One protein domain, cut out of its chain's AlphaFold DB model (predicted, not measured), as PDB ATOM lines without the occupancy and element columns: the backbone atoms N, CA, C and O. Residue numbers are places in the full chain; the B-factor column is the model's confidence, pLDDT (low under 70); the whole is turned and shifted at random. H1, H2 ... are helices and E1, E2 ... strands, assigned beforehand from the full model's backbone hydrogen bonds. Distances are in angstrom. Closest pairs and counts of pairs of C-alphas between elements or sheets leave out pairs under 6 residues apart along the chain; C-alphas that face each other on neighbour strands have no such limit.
ATOM      1  N   ARG A   6     188.092 160.604 126.750       40.94
ATOM      2  CA  ARG A   6     189.314 161.225 126.231       40.94
ATOM      3  C   ARG A   6     190.342 160.180 125.792       40.94
ATOM      4  O   ARG A   6     190.909 160.320 124.709       40.94
ATOM      5  N   ASP A   7     190.517 159.117 126.572       42.72
ATOM      6  CA  ASP A   7     191.437 158.014 126.273       42.72
ATOM      7  C   ASP A   7     190.932 157.156 125.111       42.72
ATOM      8  O   ASP A   7     191.711 156.773 124.238       42.72
ATOM      9  N   LEU A   8     189.615 156.940 125.026       46.88
ATOM     10  CA  LEU A   8     188.978 156.277 123.884       46.88
ATOM     11  C   LEU A   8     189.140 157.094 122.596       46.88
ATOM     12  O   LEU A   8     189.544 156.551 121.568       46.88
ATOM     13  N   ARG A   9     188.931 158.416 122.648       52.03
ATOM     14  CA  ARG A   9     189.193 159.309 121.504       52.03
ATOM     15  C   ARG A   9     190.666 159.306 121.098       52.03
ATOM     16  O   ARG A   9     190.959 159.258 119.903       52.03
ATOM     17  N   ALA A  10     191.587 159.303 122.061       53.56
ATOM     18  CA  ALA A  10     193.022 159.239 121.800       53.56
ATOM     19  C   ALA A  10     193.447 157.889 121.192       53.56
ATOM     20  O   ALA A  10     194.237 157.868 120.249       53.56
ATOM     21  N   ALA A  11     192.900 156.769 121.666       56.28
ATOM     22  CA  ALA A  11     193.158 155.441 121.115       56.28
ATOM     23  C   ALA A  11     192.555 155.269 119.708       56.28
ATOM     24  O   ALA A  11     193.214 154.745 118.808       56.28
ATOM     25  N   CYS A  12     191.343 155.780 119.471       53.69
ATOM     26  CA  CYS A  12     190.704 155.781 118.154       53.69
ATOM     27  C   CYS A  12     191.425 156.686 117.144       53.69
ATOM     28  O   CYS A  12     191.503 156.341 115.964       53.69
ATOM     29  N   ALA A  13     191.986 157.817 117.584       57.69
ATOM     30  CA  ALA A  13     192.808 158.687 116.742       57.69
ATOM     31  C   ALA A  13     194.121 158.014 116.297       57.69
ATOM     32  O   ALA A  13     194.681 158.385 115.265       57.69
ATOM     33  N   ARG A  14     194.581 156.992 117.037       63.03
ATOM     34  CA  ARG A  14     195.787 156.209 116.736       63.03
ATOM     35  C   ARG A  14     195.535 154.976 115.854       63.03
ATOM     36  O   ARG A  14     196.452 154.184 115.646       63.03
ATOM     37  N   ARG A  15     194.335 154.794 115.295       73.38
ATOM     38  CA  ARG A  15     194.102 153.744 114.291       73.38
ATOM     39  C   ARG A  15     194.261 154.310 112.884       73.38
ATOM     40  O   ARG A  15     193.617 155.292 112.508       73.38
ATOM     41  N   ARG A  16     195.134 153.675 112.101       83.62
ATOM     42  CA  ARG A  16     195.159 153.855 110.648       83.62
ATOM     43  C   ARG A  16     193.951 153.135 110.067       83.62
ATOM     44  O   ARG A  16     193.668 152.003 110.451       83.62
ATOM     45  N   ILE A  17     193.252 153.804 109.164       88.25
ATOM     46  CA  ILE A  17     192.138 153.231 108.411       88.25
ATOM     47  C   ILE A  17     192.481 153.293 106.927       88.25
ATOM     48  O   ILE A  17     193.215 154.188 106.490       88.25
ATOM     49  N   GLY A  18     191.988 152.319 106.170       91.19
ATOM     50  CA  GLY A  18     192.107 152.353 104.719       91.19
ATOM     51  C   GLY A  18     191.050 153.270 104.125       91.19
ATOM     52  O   GLY A  18     189.972 153.439 104.697       91.19
ATOM     53  N   GLY A  19     191.390 153.881 102.998       92.69
ATOM     54  CA  GLY A  19     190.459 154.591 102.135       92.69
ATOM     55  C   GLY A  19     190.311 153.861 100.812       92.69
ATOM     56  O   GLY A  19     191.303 153.398 100.246       92.69
ATOM     57  N   TRP A  20     189.090 153.799 100.297       94.31
ATOM     58  CA  TRP A  20     188.771 153.168  99.024       94.31
ATOM     59  C   TRP A  20     187.709 153.958  98.284       94.31
ATOM     60  O   TRP A  20     186.746 154.450  98.870       94.31
ATOM     61  N   LEU A  21     187.863 154.014  96.970       94.44
ATOM     62  CA  LEU A  21     186.802 154.378  96.055       94.44
ATOM     63  C   LEU A  21     186.267 153.107  95.396       94.44
ATOM     64  O   LEU A  21     187.021 152.388  94.741       94.44
ATOM     65  N   LEU A  22     184.975 152.851  95.579       96.06
ATOM     66  CA  LEU A  22     184.241 151.756  94.960       96.06
ATOM     67  C   LEU A  22     183.325 152.324  93.877       96.06
ATOM     68  O   LEU A  22     182.502 153.195  94.166       96.06
ATOM     69  N   GLU A  23     183.453 151.835  92.648       97.00
ATOM     70  CA  GLU A  23     182.653 152.287  91.502       97.00
ATOM     71  C   GLU A  23     182.162 151.089  90.698       97.00
ATOM     72  O   GLU A  23     182.935 150.182  90.389       97.00
ATOM     73  N   GLY A  24     180.878 151.065  90.348       97.56
ATOM     74  CA  GLY A  24     180.312 149.921  89.646       97.56
ATOM     75  C   GLY A  24     178.804 149.968  89.475       97.56
ATOM     76  O   GLY A  24     178.184 151.027  89.521       97.56
ATOM     77  N   GLU A  25     178.233 148.786  89.282       98.25
ATOM     78  CA  GLU A  25     176.802 148.570  89.087       98.25
ATOM     79  C   GLU A  25     176.135 148.238  90.424       98.25
ATOM     80  O   GLU A  25     176.524 147.273  91.093       98.25
ATOM     81  N   GLU A  26     175.116 149.015  90.795       97.94
ATOM     82  CA  GLU A  26     174.270 148.744  91.955       97.94
ATOM     83  C   GLU A  26     173.667 147.337  91.847       97.94
ATOM     84  O   GLU A  26     173.231 146.893  90.782       97.94
ATOM     85  N   LYS A  27     173.684 146.606  92.959       97.56
ATOM     86  CA  LYS A  27     173.440 145.166  92.993       97.56
ATOM     87  C   LYS A  27     172.091 144.740  92.409       97.56
ATOM     88  O   LYS A  27     172.038 143.761  91.650       97.56
ATOM     89  N   ALA A  28     171.016 145.436  92.770       96.38
ATOM     90  CA  ALA A  28     169.661 145.077  92.374       96.38
ATOM     91  C   ALA A  28     169.339 145.521  90.940       96.38
ATOM     92  O   ALA A  28     168.866 144.723  90.133       96.38
ATOM     93  N   THR A  29     169.647 146.771  90.608       96.44
ATOM     94  CA  THR A  29     169.178 147.454  89.391       96.44
ATOM     95  C   THR A  29     170.214 147.530  88.275       96.44
ATOM     96  O   THR A  29     169.851 147.760  87.126       96.44
ATOM     97  N   GLY A  30     171.500 147.341  88.578       97.25
ATOM     98  CA  GLY A  30     172.593 147.541  87.624       97.25
ATOM     99  C   GLY A  30     172.942 149.013  87.368       97.25
ATOM    100  O   GLY A  30     173.818 149.299  86.557       97.25
ATOM    101  N   LEU A  31     172.278 149.961  88.039       97.00
ATOM    102  CA  LEU A  31     172.508 151.391  87.833       97.00
ATOM    103  C   LEU A  31     173.896 151.822  88.338       97.00
ATOM    104  O   LEU A  31     174.365 151.285  89.343       97.00
ATOM    105  N   PRO A  32     174.547 152.825  87.716       97.62
ATOM    106  CA  PRO A  32     175.846 153.311  88.175       97.62
ATOM    107  C   PRO A  32     175.807 153.813  89.621       97.62
ATOM    108  O   PRO A  32     174.970 154.644  89.982       97.62
ATOM    109  N   LEU A  33     176.751 153.337  90.431       97.19
ATOM    110  CA  LEU A  33     176.921 153.701  91.832       97.19
ATOM    111  C   LEU A  33     178.399 153.976  92.133       97.19
ATOM    112  O   LEU A  33     179.294 153.294  91.635       97.19
ATOM    113  N   SER A  34     178.654 154.970  92.983       96.50
ATOM    114  CA  SER A  34     179.985 155.242  93.528       96.50
ATOM    115  C   SER A  34     179.926 155.493  95.034       96.50
ATOM    116  O   SER A  34     179.131 156.302  95.524       96.50
ATOM    117  N   ILE A  35     180.787 154.798  95.780       95.31
ATOM    118  CA  ILE A  35     180.898 154.909  97.234       95.31
ATOM    119  C   ILE A  35     182.360 155.160  97.596       95.31
ATOM    120  O   ILE A  35     183.237 154.362  97.276       95.31
ATOM    121  N   CYS A  36     182.617 156.257  98.302       94.50
ATOM    122  CA  CYS A  36     183.916 156.510  98.915       94.50
ATOM    123  C   CYS A  36     183.877 156.039 100.374       94.50
ATOM    124  O   CYS A  36     183.053 156.516 101.159       94.50
ATOM    125  N   VAL A  37     184.730 155.082 100.726       92.75
ATOM    126  CA  VAL A  37     184.723 154.384 102.017       92.75
ATOM    127  C   VAL A  37     186.040 154.628 102.737       92.75
ATOM    128  O   VAL A  37     187.106 154.425 102.168       92.75
ATOM    129  N   ALA A  38     185.973 154.990 104.012       92.00
ATOM    130  CA  ALA A  38     187.113 154.984 104.917       92.00
ATOM    131  C   ALA A  38     186.773 154.204 106.186       92.00
ATOM    132  O   ALA A  38     186.106 154.717 107.084       92.00
ATOM    133  N   ALA A  39     187.195 152.943 106.234       91.06
ATOM    134  CA  ALA A  39     186.775 151.990 107.258       91.06
ATOM    135  C   ALA A  39     187.816 150.883 107.495       91.06
ATOM    136  O   ALA A  39     188.906 150.891 106.922       91.06
ATOM    137  N   GLN A  40     187.485 149.918 108.352       89.75
ATOM    138  CA  GLN A  40     188.180 148.630 108.369       89.75
ATOM    139  C   GLN A  40     187.862 147.810 107.107       89.75
ATOM    140  O   GLN A  40     186.813 147.998 106.477       89.75
ATOM    141  N   LEU A  41     188.768 146.899 106.741       91.31
ATOM    142  CA  LEU A  41     188.679 146.112 105.507       91.31
ATOM    143  C   LEU A  41     187.388 145.283 105.453       91.31
ATOM    144  O   LEU A  41     186.710 145.258 104.430       91.31
ATOM    145  N   GLU A  42     186.997 144.688 106.575       91.25
ATOM    146  CA  GLU A  42     185.806 143.853 106.728       91.25
ATOM    147  C   GLU A  42     184.525 144.667 106.519       91.25
ATOM    148  O   GLU A  42     183.581 144.207 105.877       91.25
ATOM    149  N   SER A  43     184.486 145.899 107.037       91.69
ATOM    150  CA  SER A  43     183.360 146.821 106.843       91.69
ATOM    151  C   SER A  43     183.271 147.294 105.391       91.69
ATOM    152  O   SER A  43     182.172 147.336 104.838       91.69
ATOM    153  N   LYS A  44     184.410 147.580 104.741       94.75
ATOM    154  CA  LYS A  44     184.456 147.895 103.305       94.75
ATOM    155  C   LYS A  44     183.954 146.723 102.463       94.75
ATOM    156  O   LYS A  44     183.086 146.923 101.620       94.75
ATOM    157  N   ASN A  45     184.446 145.512 102.719       95.38
ATOM    158  CA  ASN A  45     184.057 144.304 101.986       95.38
ATOM    159  C   ASN A  45     182.573 143.979 102.165       95.38
ATOM    160  O   ASN A  45     181.879 143.662 101.198       95.38
ATOM    161  N   TYR A  46     182.059 144.129 103.387       94.44
ATOM    162  CA  TYR A  46     180.634 143.988 103.662       94.44
ATOM    163  C   TYR A  46     179.794 144.997 102.861       94.44
ATOM    164  O   TYR A  46     178.846 144.605 102.181       94.44
ATOM    165  N   LEU A  47     180.162 146.285 102.881       95.19
ATOM    166  CA  LEU A  47     179.468 147.324 102.110       95.19
ATOM    167  C   LEU A  47     179.540 147.073 100.603       95.19
ATOM    168  O   LEU A  47     178.534 147.233  99.921       95.19
ATOM    169  N   ALA A  48     180.693 146.647 100.086       96.75
ATOM    170  CA  ALA A  48     180.852 146.312  98.677       96.75
ATOM    171  C   ALA A  48     179.909 145.169  98.262       96.75
ATOM    172  O   ALA A  48     179.214 145.277  97.253       96.75
ATOM    173  N   GLY A  49     179.822 144.116  99.084       95.75
ATOM    174  CA  GLY A  49     178.927 142.979  98.858       95.75
ATOM    175  C   GLY A  49     177.436 143.314  98.981       95.75
ATOM    176  O   GLY A  49     176.608 142.636  98.362       95.75
ATOM    177  N   LEU A  50     177.075 144.346  99.752       95.56
ATOM    178  CA  LEU A  50     175.717 144.904  99.773       95.56
ATOM    179  C   LEU A  50     175.426 145.736  98.522       95.56
ATOM    180  O   LEU A  50     174.374 145.576  97.909       95.56
ATOM    181  N   ALA A  51     176.352 146.626  98.165       97.12
ATOM    182  CA  ALA A  51     176.102 147.703  97.221       97.12
ATOM    183  C   ALA A  51     176.225 147.287  95.756       97.12
ATOM    184  O   ALA A  51     175.462 147.782  94.930       97.12
ATOM    185  N   PHE A  52     177.161 146.398  95.423       97.94
ATOM    186  CA  PHE A  52     177.561 146.181  94.036       97.94
ATOM    187  C   PHE A  52     177.321 144.753  93.551       97.94
ATOM    188  O   PHE A  52     177.573 143.778  94.260       97.94
ATOM    189  N   ARG A  53     176.891 144.626  92.289       96.50
ATOM    190  CA  ARG A  53     176.940 143.361  91.533       96.50
ATOM    191  C   ARG A  53     178.344 143.115  90.995       96.50
ATOM    192  O   ARG A  53     178.876 142.014  91.094       96.50
ATOM    193  N   ARG A  54     178.923 144.166  90.415       96.19
ATOM    194  CA  ARG A  54     180.290 144.249  89.896       96.19
ATOM    195  C   ARG A  54     180.815 145.633  90.226       96.19
ATOM    196  O   ARG A  54     180.081 146.610  90.094       96.19
ATOM    197  N   HIS A  55     182.066 145.716  90.648       97.69
ATOM    198  CA  HIS A  55     182.701 146.994  90.934       97.69
ATOM    199  C   HIS A  55     184.199 146.928  90.687       97.69
ATOM    200  O   HIS A  55     184.798 145.855  90.629       97.69
ATOM    201  N   ARG A  56     184.785 148.109  90.539       97.38
ATOM    202  CA  ARG A  56     186.217 148.350  90.606       97.38
ATOM    203  C   ARG A  56     186.512 149.018  91.939       97.38
ATOM    204  O   ARG A  56     185.736 149.846  92.419       97.38
ATOM    205  N   GLU A  57     187.639 148.646  92.520       96.19
ATOM    206  CA  GLU A  57     188.151 149.228  93.750       96.19
ATOM    207  C   GLU A  57     189.437 149.985  93.436       96.19
ATOM    208  O   GLU A  57     190.352 149.452  92.809       96.19
ATOM    209  N   ARG A  58     189.516 151.234  93.895       94.88
ATOM    210  CA  ARG A  58     190.749 152.018  93.898       94.88
ATOM    211  C   ARG A  58     191.125 152.347  95.333       94.88
ATOM    212  O   ARG A  58     190.417 153.100  96.004       94.88
ATOM    213  N   ALA A  59     192.246 151.802  95.795       93.44
ATOM    214  CA  ALA A  59     192.800 152.146  97.097       93.44
ATOM    215  C   ALA A  59     193.252 153.615  97.106       93.44
ATOM    216  O   ALA A  59     193.993 154.058  96.231       93.44
ATOM    217  N   LEU A  60     192.808 154.362  98.113       90.50
ATOM    218  CA  LEU A  60     193.244 155.733  98.398       90.50
ATOM    219  C   LEU A  60     194.424 155.756  99.385       90.50
ATOM    220  O   LEU A  60     194.999 156.807  99.646       90.50
ATOM    221  N   GLY A  61     194.799 154.586  99.914       89.38
ATOM    222  CA  GLY A  61     195.922 154.391 100.823       89.38
ATOM    223  C   GLY A  61     195.499 154.172 102.275       89.38
ATOM    224  O   GLY A  61     194.317 154.106 102.614       89.38
ATOM    225  N   LEU A  62     196.501 154.034 103.141       89.44
ATOM    226  CA  LEU A  62     196.337 153.963 104.591       89.44
ATOM    227  C   LEU A  62     196.713 155.313 105.187       89.44
ATOM    228  O   LEU A  62     197.841 155.779 105.018       89.44
ATOM    229  N   ALA A  63     195.799 155.922 105.935       85.50
ATOM    230  CA  ALA A  63     196.093 157.171 106.618       85.50
ATOM    231  C   ALA A  63     195.517 157.198 108.030       85.50
ATOM    232  O   ALA A  63     194.646 156.415 108.416       85.50
ATOM    233  N   TRP A  64     196.024 158.142 108.819       83.44
ATOM    234  CA  TRP A  64     195.406 158.497 110.085       83.44
ATOM    235  C   TRP A  64     193.987 158.987 109.845       83.44
ATOM    236  O   TRP A  64     193.731 159.749 108.912       83.44
ATOM    237  N   ARG A  65     193.081 158.601 110.736       75.44
ATOM    238  CA  ARG A  65     191.642 158.817 110.605       75.44
ATOM    239  C   ARG A  65     191.239 160.250 110.225       75.44
ATOM    240  O   ARG A  65     190.433 160.433 109.320       75.44
ATOM    241  N   GLY A  66     191.844 161.272 110.834       75.06
ATOM    242  CA  GLY A  66     191.565 162.679 110.500       75.06
ATOM    243  C   GLY A  66     192.113 163.140 109.139       75.06
ATOM    244  O   GLY A  66     191.527 164.011 108.497       75.06
ATOM    245  N   LYS A  67     193.226 162.560 108.672       82.06
ATOM    246  CA  LYS A  67     193.749 162.797 107.316       82.06
ATOM    247  C   LYS A  67     192.859 162.101 106.286       82.06
ATOM    248  O   LYS A  67     192.406 162.763 105.361       82.06
ATOM    249  N   MET A  68     192.517 160.836 106.530       82.62
ATOM    250  CA  MET A  68     191.634 160.055 105.665       82.62
ATOM    251  C   MET A  68     190.255 160.707 105.530       82.62
ATOM    252  O   MET A  68     189.738 160.844 104.428       82.62
ATOM    253  N   LEU A  69     189.678 161.195 106.633       76.50
ATOM    254  CA  LEU A  69     188.417 161.934 106.591       76.50
ATOM    255  C   LEU A  69     188.514 163.155 105.673       76.50
ATOM    256  O   LEU A  69     187.604 163.407 104.892       76.50
ATOM    257  N   ARG A  70     189.613 163.915 105.753       78.75
ATOM    258  CA  ARG A  70     189.826 165.065 104.871       78.75
ATOM    259  C   ARG A  70     189.951 164.636 103.419       78.75
ATOM    260  O   ARG A  70     189.318 165.285 102.608       78.75
ATOM    261  N   GLU A  71     190.684 163.571 103.110       78.06
ATOM    262  CA  GLU A  71     190.853 163.051 101.743       78.06
ATOM    263  C   GLU A  71     189.529 162.547 101.151       78.06
ATOM    264  O   GLU A  71     189.138 162.939 100.055       78.06
ATOM    265  N   VAL A  72     188.772 161.761 101.914       75.88
ATOM    266  CA  VAL A  72     187.448 161.266 101.518       75.88
ATOM    267  C   VAL A  72     186.453 162.413 101.333       75.88
ATOM    268  O   VAL A  72     185.690 162.437 100.368       75.88
ATOM    269  N   LEU A  73     186.468 163.398 102.238       73.88
ATOM    270  CA  LEU A  73     185.611 164.578 102.143       73.88
ATOM    271  C   LEU A  73     186.112 165.625 101.142       73.88
ATOM    272  O   LEU A  73     185.322 166.518 100.826       73.88
ATOM    273  N   SER A  74     187.381 165.591 100.718       72.38
ATOM    274  CA  SER A  74     187.995 166.502  99.737       72.38
ATOM    275  C   SER A  74     187.966 165.941  98.322       72.38
ATOM    276  O   SER A  74     187.987 166.735  97.385       72.38
ATOM    277  N   ALA A  75     187.771 164.627  98.153       68.00
ATOM    278  CA  ALA A  75     187.388 163.962  96.903       68.00
ATOM    279  C   ALA A  75     185.974 164.381  96.411       68.00
ATOM    280  O   ALA A  75     185.228 163.601  95.824       68.00
ATOM    281  N   ARG A  76     185.599 165.646  96.665       55.69
ATOM    282  CA  ARG A  76     184.277 166.288  96.629       55.69
ATOM    283  C   ARG A  76     183.520 166.181  95.316       55.69
ATOM    284  O   ARG A  76     182.341 166.516  95.326       55.69
ATOM    285  N   ALA A  77     184.143 165.777  94.219       56.69
ATOM    286  CA  ALA A  77     183.558 166.027  92.912       56.69
ATOM    287  C   ALA A  77     182.525 164.972  92.480       56.69
ATOM    288  O   ALA A  77     181.477 165.352  91.967       56.69
ATOM    289  N   ASN A  78     182.753 163.669  92.713       65.75
ATOM    290  CA  ASN A  78     182.058 162.657  91.893       65.75
ATOM    291  C   ASN A  78     181.372 161.502  92.641       65.75
ATOM    292  O   ASN A  78     180.703 160.695  92.000       65.75
ATOM    293  N   HIS A  79     181.485 161.408  93.969       79.38
ATOM    294  CA  HIS A  79     180.939 160.257  94.703       79.38
ATOM    295  C   HIS A  79     179.518 160.493  95.213       79.38
ATOM    296  O   HIS A  79     179.182 161.587  95.675       79.38
ATOM    297  N   MET A  80     178.685 159.455  95.146       82.81
ATOM    298  CA  MET A  80     177.276 159.532  95.537       82.81
ATOM    299  C   MET A  80     177.076 159.318  97.035       82.81
ATOM    300  O   MET A  80     176.250 159.998  97.648       82.81
ATOM    301  N   ILE A  81     177.847 158.405  97.631       83.88
ATOM    302  CA  ILE A  81     177.777 158.055  99.053       83.88
ATOM    303  C   ILE A  81     179.179 158.105  99.657       83.88
ATOM    304  O   ILE A  81     180.166 157.698  99.041       83.88
ATOM    305  N   THR A  82     179.265 158.605 100.884       83.31
ATOM    306  CA  THR A  82     180.475 158.564 101.701       83.31
ATOM    307  C   THR A  82     180.211 157.733 102.945       83.31
ATOM    308  O   THR A  82     179.215 157.970 103.625       83.31
ATOM    309  N   VAL A  83     181.103 156.792 103.255       83.06
ATOM    310  CA  VAL A  83     181.032 155.987 104.476       83.06
ATOM    311  C   VAL A  83     182.323 156.119 105.271       83.06
ATOM    312  O   VAL A  83     183.409 155.969 104.715       83.06
ATOM    313  N   PHE A  84     182.212 156.384 106.569       85.50
ATOM    314  CA  PHE A  84     183.359 156.566 107.454       85.50
ATOM    315  C   PHE A  84     183.193 155.806 108.771       85.50
ATOM    316  O   PHE A  84     182.138 155.887 109.386       85.50
ATOM    317  N   ASP A  85     184.225 155.099 109.223       81.31
ATOM    318  CA  ASP A  85     184.207 154.365 110.492       81.31
ATOM    319  C   ASP A  85     184.519 155.292 111.690       81.31
ATOM    320  O   ASP A  85     185.602 155.886 111.804       81.31
ATOM    321  N   GLY A  86     183.527 155.428 112.571       72.88
ATOM    322  CA  GLY A  86     183.517 156.158 113.838       72.88
ATOM    323  C   GLY A  86     183.008 157.607 113.775       72.88
ATOM    324  O   GLY A  86     182.677 158.137 112.721       72.88
ATOM    325  N   GLU A  87     183.052 158.298 114.925       63.91
ATOM    326  CA  GLU A  87     182.734 159.731 115.081       63.91
ATOM    327  C   GLU A  87     183.456 160.659 114.072       63.91
ATOM    328  O   GLU A  87     184.605 161.053 114.278       63.91
ATOM    329  N   ALA A  88     182.811 161.047 112.978       56.44
ATOM    330  CA  ALA A  88     183.182 162.239 112.227       56.44
ATOM    331  C   ALA A  88     182.404 163.458 112.743       56.44
ATOM    332  O   ALA A  88     181.239 163.390 113.148       56.44
ATOM    333  N   ALA A  89     183.107 164.587 112.763       51.47
ATOM    334  CA  ALA A  89     182.614 165.846 113.283       51.47
ATOM    335  C   ALA A  89     181.550 166.460 112.354       51.47
ATOM    336  O   ALA A  89     181.793 166.666 111.164       51.47
ATOM    337  N   ARG A  90     180.436 166.865 112.983       56.91
ATOM    338  CA  ARG A  90     179.272 167.625 112.479       56.91
ATOM    339  C   ARG A  90     178.161 166.792 111.825       56.91
ATOM    340  O   ARG A  90     178.310 166.266 110.725       56.91
ATOM    341  N   ARG A  91     176.990 166.801 112.481       60.31
ATOM    342  CA  ARG A  91     175.702 166.380 111.910       60.31
ATOM    343  C   ARG A  91     175.425 167.222 110.662       60.31
ATOM    344  O   ARG A  91     175.308 168.441 110.751       60.31
ATOM    345  N   ARG A  92     175.363 166.575 109.501       68.00
ATOM    346  CA  ARG A  92     174.924 167.175 108.233       68.00
ATOM    347  C   ARG A  92     173.550 166.609 107.862       68.00
ATOM    348  O   ARG A  92     173.251 165.488 108.277       68.00
ATOM    349  N   PRO A  93     172.733 167.328 107.072       66.50
ATOM    350  CA  PRO A  93     171.570 166.726 106.425       66.50
ATOM    351  C   PRO A  93     171.985 165.458 105.657       66.50
ATOM    352  O   PRO A  93     173.067 165.435 105.069       66.50
ATOM    353  N   ALA A  94     171.152 164.414 105.694       82.75
ATOM    354  CA  ALA A  94     171.416 163.101 105.083       82.75
ATOM    355  C   ALA A  94     172.695 162.380 105.567       82.75
ATOM    356  O   ALA A  94     173.312 161.627 104.808       82.75
ATOM    357  N   CYS A  95     173.101 162.617 106.819       90.38
ATOM    358  CA  CYS A  95     174.143 161.855 107.502       90.38
ATOM    359  C   CYS A  95     173.522 160.957 108.578       90.38
ATOM    360  O   CYS A  95     172.800 161.438 109.452       90.38
ATOM    361  N   PHE A  96     173.829 159.666 108.513       93.44
ATOM    362  CA  PHE A  96     173.295 158.628 109.383       93.44
ATOM    363  C   PHE A  96     174.417 157.986 110.187       93.44
ATOM    364  O   PHE A  96     175.433 157.575 109.628       93.44
ATOM    365  N   GLU A  97     174.216 157.863 111.495       94.06
ATOM    366  CA  GLU A  97     175.087 157.087 112.375       94.06
ATOM    367  C   GLU A  97     174.605 155.632 112.388       94.06
ATOM    368  O   GLU A  97     173.738 155.269 113.174       94.06
ATOM    369  N   VAL A  98     175.108 154.805 111.476       96.12
ATOM    370  CA  VAL A  98     174.709 153.400 111.314       96.12
ATOM    371  C   VAL A  98     175.599 152.532 112.201       96.12
ATOM    372  O   VAL A  98     176.780 152.401 111.890       96.12
ATOM    373  N   PRO A  99     175.112 151.919 113.295       95.44
ATOM    374  CA  PRO A  99     175.968 151.092 114.136       95.44
ATOM    375  C   PRO A  99     176.635 149.963 113.345       95.44
ATOM    376  O   PRO A  99     176.014 149.334 112.490       95.44
ATOM    377  N   SER A 100     177.893 149.657 113.653       92.75
ATOM    378  CA  SER A 100     178.580 148.519 113.033       92.75
ATOM    379  C   SER A 100     177.899 147.205 113.406       92.75
ATOM    380  O   SER A 100     177.836 146.283 112.585       92.75
ATOM    381  N   TRP A 101     177.354 147.155 114.626       95.50
ATOM    382  CA  TRP A 101     176.643 146.026 115.195       95.50
ATOM    383  C   TRP A 101     175.411 146.476 115.979       95.50
ATOM    384  O   TRP A 101     175.451 147.436 116.748       95.50
ATOM    385  N   ALA A 271     179.311 150.830 120.064       87.62
ATOM    386  CA  ALA A 271     179.835 152.192 119.987       87.62
ATOM    387  C   ALA A 271     180.436 152.470 118.598       87.62
ATOM    388  O   ALA A 271     180.303 153.572 118.063       87.62
ATOM    389  N   GLU A 272     181.051 151.451 117.986       87.50
ATOM    390  CA  GLU A 272     181.515 151.496 116.606       87.50
ATOM    391  C   GLU A 272     180.333 151.667 115.655       87.50
ATOM    392  O   GLU A 272     179.310 150.979 115.769       87.50
ATOM    393  N   HIS A 273     180.490 152.573 114.698       90.94
ATOM    394  CA  HIS A 273     179.460 152.922 113.737       90.94
ATOM    395  C   HIS A 273     180.077 153.396 112.427       90.94
ATOM    396  O   HIS A 273     181.184 153.921 112.385       90.94
ATOM    397  N   LEU A 274     179.307 153.258 111.362       91.88
ATOM    398  CA  LEU A 274     179.544 153.847 110.066       91.88
ATOM    399  C   LEU A 274     178.755 155.152 109.975       91.88
ATOM    400  O   LEU A 274     177.536 155.168 110.120       91.88
ATOM    401  N   GLN A 275     179.432 156.252 109.686       91.88
ATOM    402  CA  GLN A 275     178.773 157.469 109.244       91.88
ATOM    403  C   GLN A 275     178.499 157.377 107.751       91.88
ATOM    404  O   GLN A 275     179.413 157.523 106.938       91.88
ATOM    405  N   LEU A 276     177.241 157.131 107.398       93.19
ATOM    406  CA  LEU A 276     176.775 157.083 106.020       93.19
ATOM    407  C   LEU A 276     176.231 158.457 105.641       93.19
ATOM    408  O   LEU A 276     175.234 158.912 106.189       93.19
ATOM    409  N   THR A 277     176.883 159.130 104.697       91.19
ATOM    410  CA  THR A 277     176.425 160.411 104.153       91.19
ATOM    411  C   THR A 277     176.030 160.247 102.696       91.19
ATOM    412  O   THR A 277     176.862 159.882 101.861       91.19
ATOM    413  N   VAL A 278     174.789 160.594 102.369       91.00
ATOM    414  CA  VAL A 278     174.336 160.664 100.978       91.00
ATOM    415  C   VAL A 278     174.717 162.030 100.411       91.00
ATOM    416  O   VAL A 278     174.250 163.066 100.875       91.00
ATOM    417  N   ARG A 279     175.622 162.043  99.431       88.00
ATOM    418  CA  ARG A 279     176.148 163.265  98.803       88.00
ATOM    419  C   ARG A 279     175.309 163.677  97.599       88.00
ATOM    420  O   ARG A 279     175.085 164.868  97.402       88.00
ATOM    421  N   ARG A 280     174.863 162.702  96.800       89.62
ATOM    422  CA  ARG A 280     174.010 162.904  95.619       89.62
ATOM    423  C   ARG A 280     172.975 161.784  95.530       89.62
ATOM    424  O   ARG A 280     173.340 160.612  95.500       89.62
ATOM    425  N   LEU A 281     171.698 162.147  95.437       91.00
ATOM    426  CA  LEU A 281     170.578 161.213  95.262       91.00
ATOM    427  C   LEU A 281     170.357 160.890  93.780       91.00
ATOM    428  O   LEU A 281     169.338 161.210  93.183       91.00
ATOM    429  N   THR A 282     171.367 160.292  93.162       93.62
ATOM    430  CA  THR A 282     171.257 159.744  91.802       93.62
ATOM    431  C   THR A 282     170.399 158.471  91.785       93.62
ATOM    432  O   THR A 282     170.297 157.832  92.835       93.62
ATOM    433  N   PRO A 283     169.904 158.013  90.620       94.69
ATOM    434  CA  PRO A 283     169.139 156.768  90.519       94.69
ATOM    435  C   PRO A 283     169.812 155.552  91.179       94.69
ATOM    436  O   PRO A 283     169.165 154.864  91.963       94.69
ATOM    437  N   GLY A 284     171.116 155.330  90.961       95.56
ATOM    438  CA  GLY A 284     171.848 154.220  91.592       95.56
ATOM    439  C   GLY A 284     171.975 154.345  93.115       95.56
ATOM    440  O   GLY A 284     171.809 153.368  93.836       95.56
ATOM    441  N   ALA A 285     172.187 155.556  93.637       95.19
ATOM    442  CA  ALA A 285     172.192 155.802  95.084       95.19
ATOM    443  C   ALA A 285     170.810 155.585  95.723       95.19
ATOM    444  O   ALA A 285     170.716 154.992  96.797       95.19
ATOM    445  N   CYS A 286     169.735 156.029  95.066       94.75
ATOM    446  CA  CYS A 286     168.371 155.762  95.519       94.75
ATOM    447  C   CYS A 286     168.058 154.264  95.498       94.75
ATOM    448  O   CYS A 286     167.545 153.753  96.491       94.75
ATOM    449  N   ALA A 287     168.439 153.558  94.430       95.50
ATOM    450  CA  ALA A 287     168.295 152.109  94.342       95.50
ATOM    451  C   ALA A 287     169.054 151.403  95.477       95.50
ATOM    452  O   ALA A 287     168.485 150.547  96.150       95.50
ATOM    453  N   PHE A 288     170.294 151.806  95.767       96.62
ATOM    454  CA  PHE A 288     171.052 151.259  96.892       96.62
ATOM    455  C   PHE A 288     170.311 151.428  98.228       96.62
ATOM    456  O   PHE A 288     170.172 150.456  98.970       96.62
ATOM    457  N   LEU A 289     169.814 152.634  98.527       95.88
ATOM    458  CA  LEU A 289     169.111 152.934  99.781       95.88
ATOM    459  C   LEU A 289     167.767 152.196  99.900       95.88
ATOM    460  O   LEU A 289     167.405 151.757 100.990       95.88
ATOM    461  N   GLN A 290     167.051 152.013  98.787       95.19
ATOM    462  CA  GLN A 290     165.805 151.237  98.732       95.19
ATOM    463  C   GLN A 290     166.027 149.756  99.050       95.19
ATOM    464  O   GLN A 290     165.251 149.163  99.796       95.19
ATOM    465  N   HIS A 291     167.095 149.153  98.523       95.94
ATOM    466  CA  HIS A 291     167.368 147.723  98.708       95.94
ATOM    467  C   HIS A 291     168.164 147.405  99.980       95.94
ATOM    468  O   HIS A 291     168.254 146.242 100.385       95.94
ATOM    469  N   ASN A 292     168.732 148.421 100.631       97.06
ATOM    470  CA  ASN A 292     169.549 148.268 101.830       97.06
ATOM    471  C   ASN A 292     169.060 149.172 102.971       97.06
ATOM    472  O   ASN A 292     169.846 149.978 103.467       97.06
ATOM    473  N   PRO A 293     167.795 149.041 103.422       97.25
ATOM    474  CA  PRO A 293     167.312 149.773 104.586       97.25
ATOM    475  C   PRO A 293     168.148 149.412 105.816       97.25
ATOM    476  O   PRO A 293     168.597 148.270 105.966       97.25
TER     477      PRO A 293
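Overview. This is residues 6 to 101 and 271 to 293 of the 356 residues of an uncharacterized protein of Sulfurifustis variabilis (UniProt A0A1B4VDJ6). A twisted sheet of six strands makes the core, with H2 on one face, where the sheet curls round it, and H3 on the other face. H4 packs on the sheet near the turn between E1 and E2, while H1 lies out at the opposite end of the long axis. The printed part has 119 residues with four named helices and six named strands, in the order H1 E1 E2 H2 E3 H3 E4 E5 E6 H4; the sheet is mixed, in the order E3 E1 E2 E4 E6 E5, and the class is mixed, helices and strands. The whole is compact, with a radius of gyration of the C-alphas of 13.7 A, yet elongated, spanning 44 by 27 by 26 A.

Along the chain. H1, residues 6 to 13, begins at C-alpha 6 (189.314, 161.225, 126.231). E1, residues 16 to 26, is 28.5 A long and bends by 60 degrees at residue 23. E2 is residues 32 to 39, 22.0 A, and H2 residues 41 to 51, 15.1 A. E3, residues 52 to 64, is 27.0 A long and bends by 72 degrees at residue 55. H3 is residues 65 to 74, E4 81 to 85, E5 95 to 99 and E6 273 to 278. H4, residues 283 to 291, ends at C-alpha 291 (167.368, 147.723, 98.708).

Arrangement. E1 and E2 form an antiparallel hairpin, with N 20 and O 37 2.8 A apart. E3, an edge strand, is antiparallel to E1, with N 58 and O 21 at 2.9 A. E2 and E4 are parallel, with N 38 and O 83 at 2.8 A. E6 is antiparallel to E4, N 275 and O 84 at 2.7 A, and to the other edge strand E5, N 274 and O 98 at 2.7 A. Two split strand-helix-strand units, their parallel strands not neighbours, have right-handed crossovers: E2, H2, E3 and E3, H3, E4. H2, the sheet and H3 make three layers, a sheet with helices on both faces: H2 and H3 lie on opposite faces of it. H3 is over E1 and E2 at a height over the sheet of 8.0 A, along the strands at 12 degrees to E1 on the local plane. H4 is on the sheet, its closest C-alphas to E2 being Gly 284 and Leu 33, 5.1 A. H1 is not on it. In each helix, every O i to N i+4 pair is within hydrogen-bond range.

Size, cuts and confidence. The C-alphas farthest apart, Asp 7 and Thr 29, are 44.4 A apart. Residues 102 to 270 are not printed, and C-alphas 101 and 271 are 8.4 A apart across the cut. Of the links printed whole, none is long. The mean pLDDT of the printed part is 85.1; residues 6 to 14, 75 to 78 and 87 to 93 are under 70.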